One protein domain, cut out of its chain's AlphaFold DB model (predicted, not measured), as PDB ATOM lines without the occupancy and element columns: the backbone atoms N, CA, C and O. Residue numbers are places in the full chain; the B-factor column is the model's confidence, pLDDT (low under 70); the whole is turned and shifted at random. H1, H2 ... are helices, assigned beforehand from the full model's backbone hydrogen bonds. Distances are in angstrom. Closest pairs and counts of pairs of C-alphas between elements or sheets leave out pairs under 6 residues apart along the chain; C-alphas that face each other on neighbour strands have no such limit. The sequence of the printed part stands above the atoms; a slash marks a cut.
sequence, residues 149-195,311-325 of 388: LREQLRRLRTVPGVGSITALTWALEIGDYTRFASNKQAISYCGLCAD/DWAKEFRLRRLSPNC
ATOM      1  N   LEU A 149     -27.561   8.761  -1.578       88.00
ATOM      2  CA  LEU A 149     -26.448   9.608  -2.011       88.00
ATOM      3  C   LEU A 149     -26.904  11.008  -2.425       88.00
ATOM      4  O   LEU A 149     -26.085  11.923  -2.485       88.00
ATOM      5  N   ARG A 150     -28.198  11.208  -2.694       88.38
ATOM      6  CA  ARG A 150     -28.739  12.433  -3.299       88.38
ATOM      7  C   ARG A 150     -28.337  13.709  -2.560       88.38
ATOM      8  O   ARG A 150     -27.841  14.644  -3.188       88.38
ATOM      9  N   GLU A 151     -28.511  13.747  -1.240       88.00
ATOM     10  CA  GLU A 151     -28.202  14.951  -0.457       88.00
ATOM     11  C   GLU A 151     -26.690  15.185  -0.330       88.00
ATOM     12  O   GLU A 151     -26.221  16.319  -0.449       88.00
ATOM     13  N   GLN A 152     -25.901  14.118  -0.170       87.31
ATOM     14  CA  GLN A 152     -24.438  14.215  -0.150       87.31
ATOM     15  C   GLN A 152     -23.896  14.718  -1.495       87.31
ATOM     16  O   GLN A 152     -23.073  15.633  -1.529       87.31
ATOM     17  N   LEU A 153     -24.403  14.185  -2.611       90.00
ATOM     18  CA  LEU A 153     -24.037  14.605  -3.962       90.00
ATOM     19  C   LEU A 153     -24.418  16.060  -4.229       90.00
ATOM     20  O   LEU A 153     -23.609  16.802  -4.787       90.00
ATOM     21  N   ARG A 154     -25.615  16.489  -3.805       90.00
ATOM     22  CA  ARG A 154     -26.062  17.883  -3.932       90.00
ATOM     23  C   ARG A 154     -25.088  18.836  -3.242       90.00
ATOM     24  O   ARG A 154     -24.703  19.838  -3.834       90.00
ATOM     25  N   ARG A 155     -24.652  18.502  -2.024       88.06
ATOM     26  CA  ARG A 155     -23.697  19.313  -1.250       88.06
ATOM     27  C   ARG A 155     -22.306  19.318  -1.867       88.06
ATOM     28  O   ARG A 155     -21.738  20.390  -2.049       88.06
ATOM     29  N   LEU A 156     -21.774  18.152  -2.231       87.25
ATOM     30  CA  LEU A 156     -20.433  18.031  -2.812       87.25
ATOM     31  C   LEU A 156     -20.310  18.774  -4.147       87.25
ATOM     32  O   LEU A 156     -19.286  19.397  -4.407       87.25
ATOM     33  N   ARG A 157     -21.370  18.785  -4.961       88.56
ATOM     34  CA  ARG A 157     -21.412  19.533  -6.229       88.56
ATOM     35  C   ARG A 157     -21.434  21.054  -6.065       88.56
ATOM     36  O   ARG A 157     -21.183  21.754  -7.037       88.56
ATOM     37  N   THR A 158     -21.707  21.583  -4.867       89.75
ATOM     38  CA  THR A 158     -21.596  23.037  -4.623       89.75
ATOM     39  C   THR A 158     -20.148  23.528  -4.631       89.75
ATOM     40  O   THR A 158     -19.901  24.729  -4.716       89.75
ATOM     41  N   VAL A 159     -19.187  22.609  -4.532       86.69
ATOM     42  CA  VAL A 159     -17.762  22.921  -4.514       86.69
ATOM     43  C   VAL A 159     -17.272  23.109  -5.953       86.69
ATOM     44  O   VAL A 159     -17.456  22.216  -6.788       86.69
ATOM     45  N   PRO A 160     -16.608  24.234  -6.272       79.88
ATOM     46  CA  PRO A 160     -16.106  24.473  -7.618       79.88
ATOM     47  C   PRO A 160     -15.068  23.412  -8.010       79.88
ATOM     48  O   PRO A 160     -14.111  23.157  -7.280       79.88
ATOM     49  N   GLY A 161     -15.250  22.799  -9.183       77.88
ATOM     50  CA  GLY A 161     -14.368  21.747  -9.703       77.88
ATOM     51  C   GLY A 161     -14.755  20.317  -9.309       77.88
ATOM     52  O   GLY A 161     -14.087  19.375  -9.736       77.88
ATOM     53  N   VAL A 162     -15.837  20.123  -8.546       86.19
ATOM     54  CA  VAL A 162     -16.361  18.791  -8.212       86.19
ATOM     55  C   VAL A 162     -17.451  18.379  -9.200       86.19
ATOM     56  O   VAL A 162     -18.573  18.874  -9.164       86.19
ATOM     57  N   GLY A 163     -17.115  17.436 -10.084       86.44
ATOM     58  CA  GLY A 163     -18.072  16.807 -10.999       86.44
ATOM     59  C   GLY A 163     -18.814  15.617 -10.381       86.44
ATOM     60  O   GLY A 163     -18.526  15.199  -9.260       86.44
ATOM     61  N   SER A 164     -19.732  15.015 -11.146       87.75
ATOM     62  CA  SER A 164     -20.514  13.838 -10.731       87.75
ATOM     63  C   SER A 164     -19.664  12.675 -10.232       87.75
ATOM     64  O   SER A 164     -19.908  12.156  -9.147       87.75
ATOM     65  N   ILE A 165     -18.653  12.282 -11.010       89.44
ATOM     66  CA  ILE A 165     -17.799  11.138 -10.677       89.44
ATOM     67  C   ILE A 165     -17.007  11.425  -9.407       89.44
ATOM     68  O   ILE A 165     -16.999  10.607  -8.499       89.44
ATOM     69  N   THR A 166     -16.404  12.610  -9.306       86.94
ATOM     70  CA  THR A 166     -15.663  13.019  -8.112       86.94
ATOM     71  C   THR A 166     -16.572  13.029  -6.885       86.94
ATOM     72  O   THR A 166     -16.212  12.444  -5.871       86.94
ATOM     73  N   ALA A 167     -17.769  13.614  -6.976       89.12
ATOM     74  CA  ALA A 167     -18.728  13.627  -5.875       89.12
ATOM     75  C   ALA A 167     -19.117  12.206  -5.427       89.12
ATOM     76  O   ALA A 167     -19.103  11.921  -4.232       89.12
ATOM     77  N   LEU A 168     -19.397  11.303  -6.374       90.25
ATOM     78  CA  LEU A 168     -19.699   9.895  -6.096       90.25
ATOM     79  C   LEU A 168     -18.528   9.175  -5.427       90.25
ATOM     80  O   LEU A 168     -18.732   8.456  -4.452       90.25
ATOM     81  N   THR A 169     -17.304   9.389  -5.912       89.19
ATOM     82  CA  THR A 169     -16.101   8.809  -5.310       89.19
ATOM     83  C   THR A 169     -15.932   9.274  -3.870       89.19
ATOM     84  O   THR A 169     -15.701   8.451  -2.989       89.19
ATOM     85  N   TRP A 170     -16.096  10.571  -3.606       86.44
ATOM     86  CA  TRP A 170     -15.994  11.115  -2.251       86.44
ATOM     87  C   TRP A 170     -17.082  10.564  -1.333       86.44
ATOM     88  O   TRP A 170     -16.761  10.058  -0.261       86.44
ATOM     89  N   ALA A 171     -18.341  10.580  -1.770       89.12
ATOM     90  CA  ALA A 171     -19.456  10.049  -0.988       89.12
ATOM     91  C   ALA A 171     -19.268   8.560  -0.642       89.12
ATOM     92  O   ALA A 171     -19.491   8.153   0.494       89.12
ATOM     93  N   LEU A 172     -18.799   7.747  -1.596       88.50
ATOM     94  CA  LEU A 172     -18.690   6.297  -1.417       88.50
ATOM     95  C   LEU A 172     -17.399   5.839  -0.735       88.50
ATOM     96  O   LEU A 172     -17.428   4.822  -0.041       88.50
ATOM     97  N   GLU A 173     -16.271   6.528  -0.924       84.50
ATOM     98  CA  GLU A 173     -14.981   6.143  -0.330       84.50
ATOM     99  C   GLU A 173     -14.776   6.760   1.065       84.50
ATOM    100  O   GLU A 173     -14.285   6.078   1.973       84.50
ATOM    101  N   ILE A 174     -15.226   8.004   1.280       83.56
ATOM    102  CA  ILE A 174     -15.223   8.620   2.612       83.56
ATOM    103  C   ILE A 174     -16.400   8.124   3.450       83.56
ATOM    104  O   ILE A 174     -16.180   7.719   4.585       83.56
ATOM    105  N   GLY A 175     -17.616   8.060   2.908       81.12
ATOM    106  CA  GLY A 175     -18.789   7.681   3.696       81.12
ATOM    107  C   GLY A 175     -19.040   8.681   4.827       81.12
ATOM    108  O   GLY A 175     -19.283   9.859   4.566       81.12
ATOM    109  N   ASP A 176     -18.973   8.218   6.076       79.69
ATOM    110  CA  ASP A 176     -19.100   9.089   7.243       79.69
ATOM    111  C   ASP A 176     -17.837   9.941   7.443       79.69
ATOM    112  O   ASP A 176     -16.734   9.439   7.671       79.69
ATOM    113  N   TYR A 177     -18.013  11.256   7.348       79.06
ATOM    114  CA  TYR A 177     -16.947  12.239   7.497       79.06
ATOM    115  C   TYR A 177     -16.566  12.475   8.962       79.06
ATOM    116  O   TYR A 177     -15.440  12.895   9.225       79.06
ATOM    117  N   THR A 178     -17.460  12.178   9.914       80.44
ATOM    118  CA  THR A 178     -17.217  12.390  11.350       80.44
ATOM    119  C   THR A 178     -16.112  11.487  11.899       80.44
ATOM    120  O   THR A 178     -15.529  11.783  12.940       80.44
ATOM    121  N   ARG A 179     -15.736  10.439  11.152       79.00
ATOM    122  CA  ARG A 179     -14.618   9.545  11.485       79.00
ATOM    123  C   ARG A 179     -13.261  10.246  11.554       79.00
ATOM    124  O   ARG A 179     -12.314   9.692  12.103       79.00
ATOM    125  N   PHE A 180     -13.125  11.410  10.922       80.75
ATOM    126  CA  PHE A 180     -11.874  12.154  10.903       80.75
ATOM    127  C   PHE A 180     -11.931  13.297  11.906       80.75
ATOM    128  O   PHE A 180     -12.653  14.270  11.708       80.75
ATOM    129  N   ALA A 181     -11.097  13.221  12.944       81.00
ATOM    130  CA  ALA A 181     -10.981  14.287  13.937       81.00
ATOM    131  C   ALA A 181     -10.299  15.545  13.369       81.00
ATOM    132  O   ALA A 181     -10.454  16.645  13.892       81.00
ATOM    133  N   SER A 182      -9.512  15.394  12.298       81.31
ATOM    134  CA  SER A 182      -8.812  16.502  11.653       81.31
ATOM    135  C   SER A 182      -8.723  16.326  10.143       81.31
ATOM    136  O   SER A 182      -8.514  15.226   9.628       81.31
ATOM    137  N   ASN A 183      -8.734  17.452   9.432       77.75
ATOM    138  CA  ASN A 183      -8.522  17.522   7.987       77.75
ATOM    139  C   ASN A 183      -7.211  16.843   7.555       77.75
ATOM    140  O   ASN A 183      -7.156  16.230   6.492       77.75
ATOM    141  N   LYS A 184      -6.167  16.881   8.395       75.06
ATOM    142  CA  LYS A 184      -4.887  16.203   8.119       75.06
ATOM    143  C   LYS A 184      -5.040  14.681   8.039       75.06
ATOM    144  O   LYS A 184      -4.416  14.057   7.184       75.06
ATOM    145  N   GLN A 185      -5.895  14.095   8.879       76.19
ATOM    146  CA  GLN A 185      -6.169  12.656   8.853       76.19
ATOM    147  C   GLN A 185      -6.911  12.261   7.572       76.19
ATOM    148  O   GLN A 185      -6.563  11.258   6.956       76.19
ATOM    149  N   ALA A 186      -7.860  13.085   7.114       77.25
ATOM    150  CA  ALA A 186      -8.567  12.850   5.855       77.25
ATOM    151  C   ALA A 186      -7.631  12.938   4.632       77.25
ATOM    152  O   ALA A 186      -7.681  12.075   3.756       77.25
ATOM    153  N   ILE A 187      -6.733  13.932   4.586       74.38
ATOM    154  CA  ILE A 187      -5.716  14.064   3.523       74.38
ATOM    155  C   ILE A 187      -4.782  12.850   3.523       74.38
ATOM    156  O   ILE A 187      -4.517  12.277   2.464       74.38
ATOM    157  N   SER A 188      -4.324  12.432   4.707       75.19
ATOM    158  CA  SER A 188      -3.468  11.254   4.865       75.19
ATOM    159  C   SER A 188      -4.169   9.980   4.407       75.19
ATOM    160  O   SER A 188      -3.567   9.181   3.696       75.19
ATOM    161  N   TYR A 189      -5.449   9.816   4.750       76.62
ATOM    162  CA  TYR A 189      -6.259   8.676   4.322       76.62
ATOM    163  C   TYR A 189      -6.402   8.602   2.798       76.62
ATOM    164  O   TYR A 189      -6.340   7.525   2.217       76.62
ATOM    165  N   CYS A 190      -6.545   9.751   2.134       73.06
ATOM    166  CA  CYS A 190      -6.620   9.825   0.674       73.06
ATOM    167  C   CYS A 190      -5.253   9.662  -0.018       73.06
ATOM    168  O   CYS A 190      -5.181   9.782  -1.240       73.06
ATOM    169  N   GLY A 191      -4.160   9.469   0.733       69.38
ATOM    170  CA  GLY A 191      -2.803   9.416   0.184       69.38
ATOM    171  C   GLY A 191      -2.336  10.744  -0.421       69.38
ATOM    172  O   GLY A 191      -1.478  10.755  -1.300       69.38
ATOM    173  N   LEU A 192      -2.912  11.869   0.018       69.56
ATOM    174  CA  LEU A 192      -2.624  13.219  -0.484       69.56
ATOM    175  C   LEU A 192      -1.596  13.975   0.380       69.56
ATOM    176  O   LEU A 192      -1.473  15.195   0.268       69.56
ATOM    177  N   CYS A 193      -0.864  13.273   1.246       65.19
ATOM    178  CA  CYS A 193       0.236  13.839   2.025       65.19
ATOM    179  C   CYS A 193       1.562  13.752   1.254       65.19
ATOM    180  O   CYS A 193       1.837  12.754   0.588       65.19
ATOM    181  N   ALA A 194       2.388  14.797   1.362       58.75
ATOM    182  CA  ALA A 194       3.767  14.786   0.876       58.75
ATOM    183  C   ALA A 194       4.579  13.724   1.636       58.75
ATOM    184  O   ALA A 194       4.438  13.599   2.852       58.75
ATOM    185  N   ASP A 195       5.393  12.956   0.913       59.28
ATOM    186  CA  ASP A 195       6.248  11.927   1.509       59.28
ATOM    187  C   ASP A 195       7.447  12.578   2.210       59.28
ATOM    188  O   ASP A 195       7.852  13.685   1.859       59.28
ATOM    189  N   ASP A 311     -19.709  22.754   3.760       39.00
ATOM    190  CA  ASP A 311     -18.834  23.775   4.345       39.00
ATOM    191  C   ASP A 311     -17.422  23.227   4.573       39.00
ATOM    192  O   ASP A 311     -16.442  23.918   4.302       39.00
ATOM    193  N   TRP A 312     -17.307  21.938   4.910       39.50
ATOM    194  CA  TRP A 312     -16.023  21.239   5.025       39.50
ATOM    195  C   TRP A 312     -15.226  21.240   3.709       39.50
ATOM    196  O   TRP A 312     -14.021  21.488   3.687       39.50
ATOM    197  N   ALA A 313     -15.902  21.016   2.579       40.25
ATOM    198  CA  ALA A 313     -15.257  20.993   1.269       40.25
ATOM    199  C   ALA A 313     -14.979  22.398   0.687       40.25
ATOM    200  O   ALA A 313     -14.102  22.528  -0.168       40.25
ATOM    201  N   LYS A 314     -15.683  23.441   1.156       38.12
ATOM    202  CA  LYS A 314     -15.444  24.856   0.801       38.12
ATOM    203  C   LYS A 314     -14.304  25.490   1.602       38.12
ATOM    204  O   LYS A 314     -13.554  26.293   1.050       38.12
ATOM    205  N   GLU A 315     -14.171  25.143   2.884       37.59
ATOM    206  CA  GLU A 315     -13.066  25.597   3.748       37.59
ATOM    207  C   GLU A 315     -11.711  25.083   3.234       37.59
ATOM    208  O   GLU A 315     -10.669  25.740   3.305       37.59
ATOM    209  N   PHE A 316     -11.745  23.926   2.587       40.44
ATOM    210  CA  PHE A 316     -10.665  23.424   1.774       40.44
ATOM    211  C   PHE A 316     -10.549  24.205   0.449       40.44
ATOM    212  O   PHE A 316     -11.372  24.085  -0.455       40.44
ATOM    213  N   ARG A 317      -9.421  24.895   0.233       33.12
ATOM    214  CA  ARG A 317      -8.948  25.265  -1.120       33.12
ATOM    215  C   ARG A 317      -8.514  24.012  -1.916       33.12
ATOM    216  O   ARG A 317      -7.435  24.007  -2.508       33.12
ATOM    217  N   LEU A 318      -9.318  22.940  -1.940       42.44
ATOM    218  CA  LEU A 318      -9.090  21.717  -2.726       42.44
ATOM    219  C   LEU A 318      -9.326  22.011  -4.205       42.44
ATOM    220  O   LEU A 318     -10.243  21.497  -4.834       42.44
ATOM    221  N   ARG A 319      -8.459  22.832  -4.802       32.50
ATOM    222  CA  ARG A 319      -8.530  23.168  -6.228       32.50
ATOM    223  C   ARG A 319      -8.315  21.958  -7.150       32.50
ATOM    224  O   ARG A 319      -8.415  22.121  -8.360       32.50
ATOM    225  N   ARG A 320      -8.013  20.760  -6.625       40.50
ATOM    226  CA  ARG A 320      -7.890  19.514  -7.403       40.50
ATOM    227  C   ARG A 320      -8.330  18.293  -6.595       40.50
ATOM    228  O   ARG A 320      -7.499  17.528  -6.111       40.50
ATOM    229  N   LEU A 321      -9.638  18.083  -6.484       46.88
ATOM    230  CA  LEU A 321     -10.171  16.767  -6.141       46.88
ATOM    231  C   LEU A 321     -10.042  15.861  -7.367       46.88
ATOM    232  O   LEU A 321     -10.857  15.916  -8.287       46.88
ATOM    233  N   SER A 322      -8.972  15.067  -7.412       44.28
ATOM    234  CA  SER A 322      -8.796  14.089  -8.483       44.28
ATOM    235  C   SER A 322      -9.764  12.919  -8.267       44.28
ATOM    236  O   SER A 322      -9.806  12.371  -7.163       44.28
ATOM    237  N   PRO A 323     -10.500  12.463  -9.299       44.56
ATOM    238  CA  PRO A 323     -11.267  11.214  -9.227       44.56
ATOM    239  C   PRO A 323     -10.377  10.011  -8.880       44.56
ATOM    240  O   PRO A 323     -10.853   9.001  -8.369       44.56
ATOM    241  N   ASN A 324      -9.073  10.150  -9.131       47.88
ATOM    242  CA  ASN A 324      -8.085   9.095  -9.020       47.88
ATOM    243  C   ASN A 324      -7.465   9.004  -7.621       47.88
ATOM    244  O   ASN A 324      -6.602   8.160  -7.419       47.88
ATOM    245  N   CYS A 325      -7.868   9.836  -6.650       47.62
ATOM    246  CA  CYS A 325      -7.356   9.759  -5.271       47.62
ATOM    247  C   CYS A 325      -7.568   8.373  -4.637       47.62
ATOM    248  O   CYS A 325      -6.756   7.943  -3.830       47.62
TER     249      CYS A 325
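Overview. This is residues 149 to 195 and 311 to 325 of the 388 residues of the protein "IS110 family transposase" of Acidobacteria bacterium AB60 (UniProt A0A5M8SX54). Two helices, H1 and H2, are packed crosswise at one end of the model, while H3 is set off toward the other end, beyond the link of residues 175 to 182, and touches no helix. The short H4 is near H1, and after it residues 316 to 325, with no named element, run from H4 toward the side where H2 lies. The printed part has 62 residues, with four named helices in the order H1, H2, H3, H4 and no named strand; the class is all helix, with 31 residues in the helices. The whole is compact, with a radius of gyration of the C-alphas of 11.1 A, and spans 33 by 22 by 20 A along its three main axes.

Arrangement. The longest helix is H2, residues 164 to 174. H1, residues 149 to 156, touches it with 8 pairs of C-alphas within 8 A. The closest C-alphas of these two helices are those of Leu 156 and Ala 167, 5.6 A apart. Their lines are about perpendicular, at 75 degrees, and their centres are 9.4 A apart. H4, residues 311 to 315, is close to H1 but not clearly touching it; their closest C-alphas, those of Leu 156 and Ala 313, are 7.2 A apart. H2 and H4 are apart. H3, residues 183 to 189, is apart from H1, H2 and H4. In H1, H2, H3 and H4 every pair of O of residue i and N of residue i+4 is within hydrogen-bond range.

Along the chain. H2 runs from Ser 164 to Ile 174, 15.3 A from first to last C-alpha, with C-alpha 164 at (-20.514, 13.838, -10.731). H1 runs from Leu 149, whose C-alpha is at (-26.448, 9.608, -2.011), to Leu 156, a length of 10.4 A. H3 runs from Asn 183 to Tyr 189 and measures 9.8 A. H4 runs from Asp 311 to Glu 315, where C-alpha 315 is at (-13.066, 25.597, 3.748); its first and last C-alphas are 6.1 A apart.

Size, cuts and confidence. The two C-alphas farthest apart are those of Arg 150 and Asp 195, at 35.3 A. The links from H1 to H2, with 7 residues, and from H2 to H3, with 8 residues, are short. The link from H3 to H4 goes across the cut: residues 196 to 310 are not printed, and C-alphas 195 and 311 are 27.9 A apart. The mean pLDDT of the printed part is 71.8. It is under 70 at residues 191 to 195 and 311 to 325, and H4 has a mean of 39.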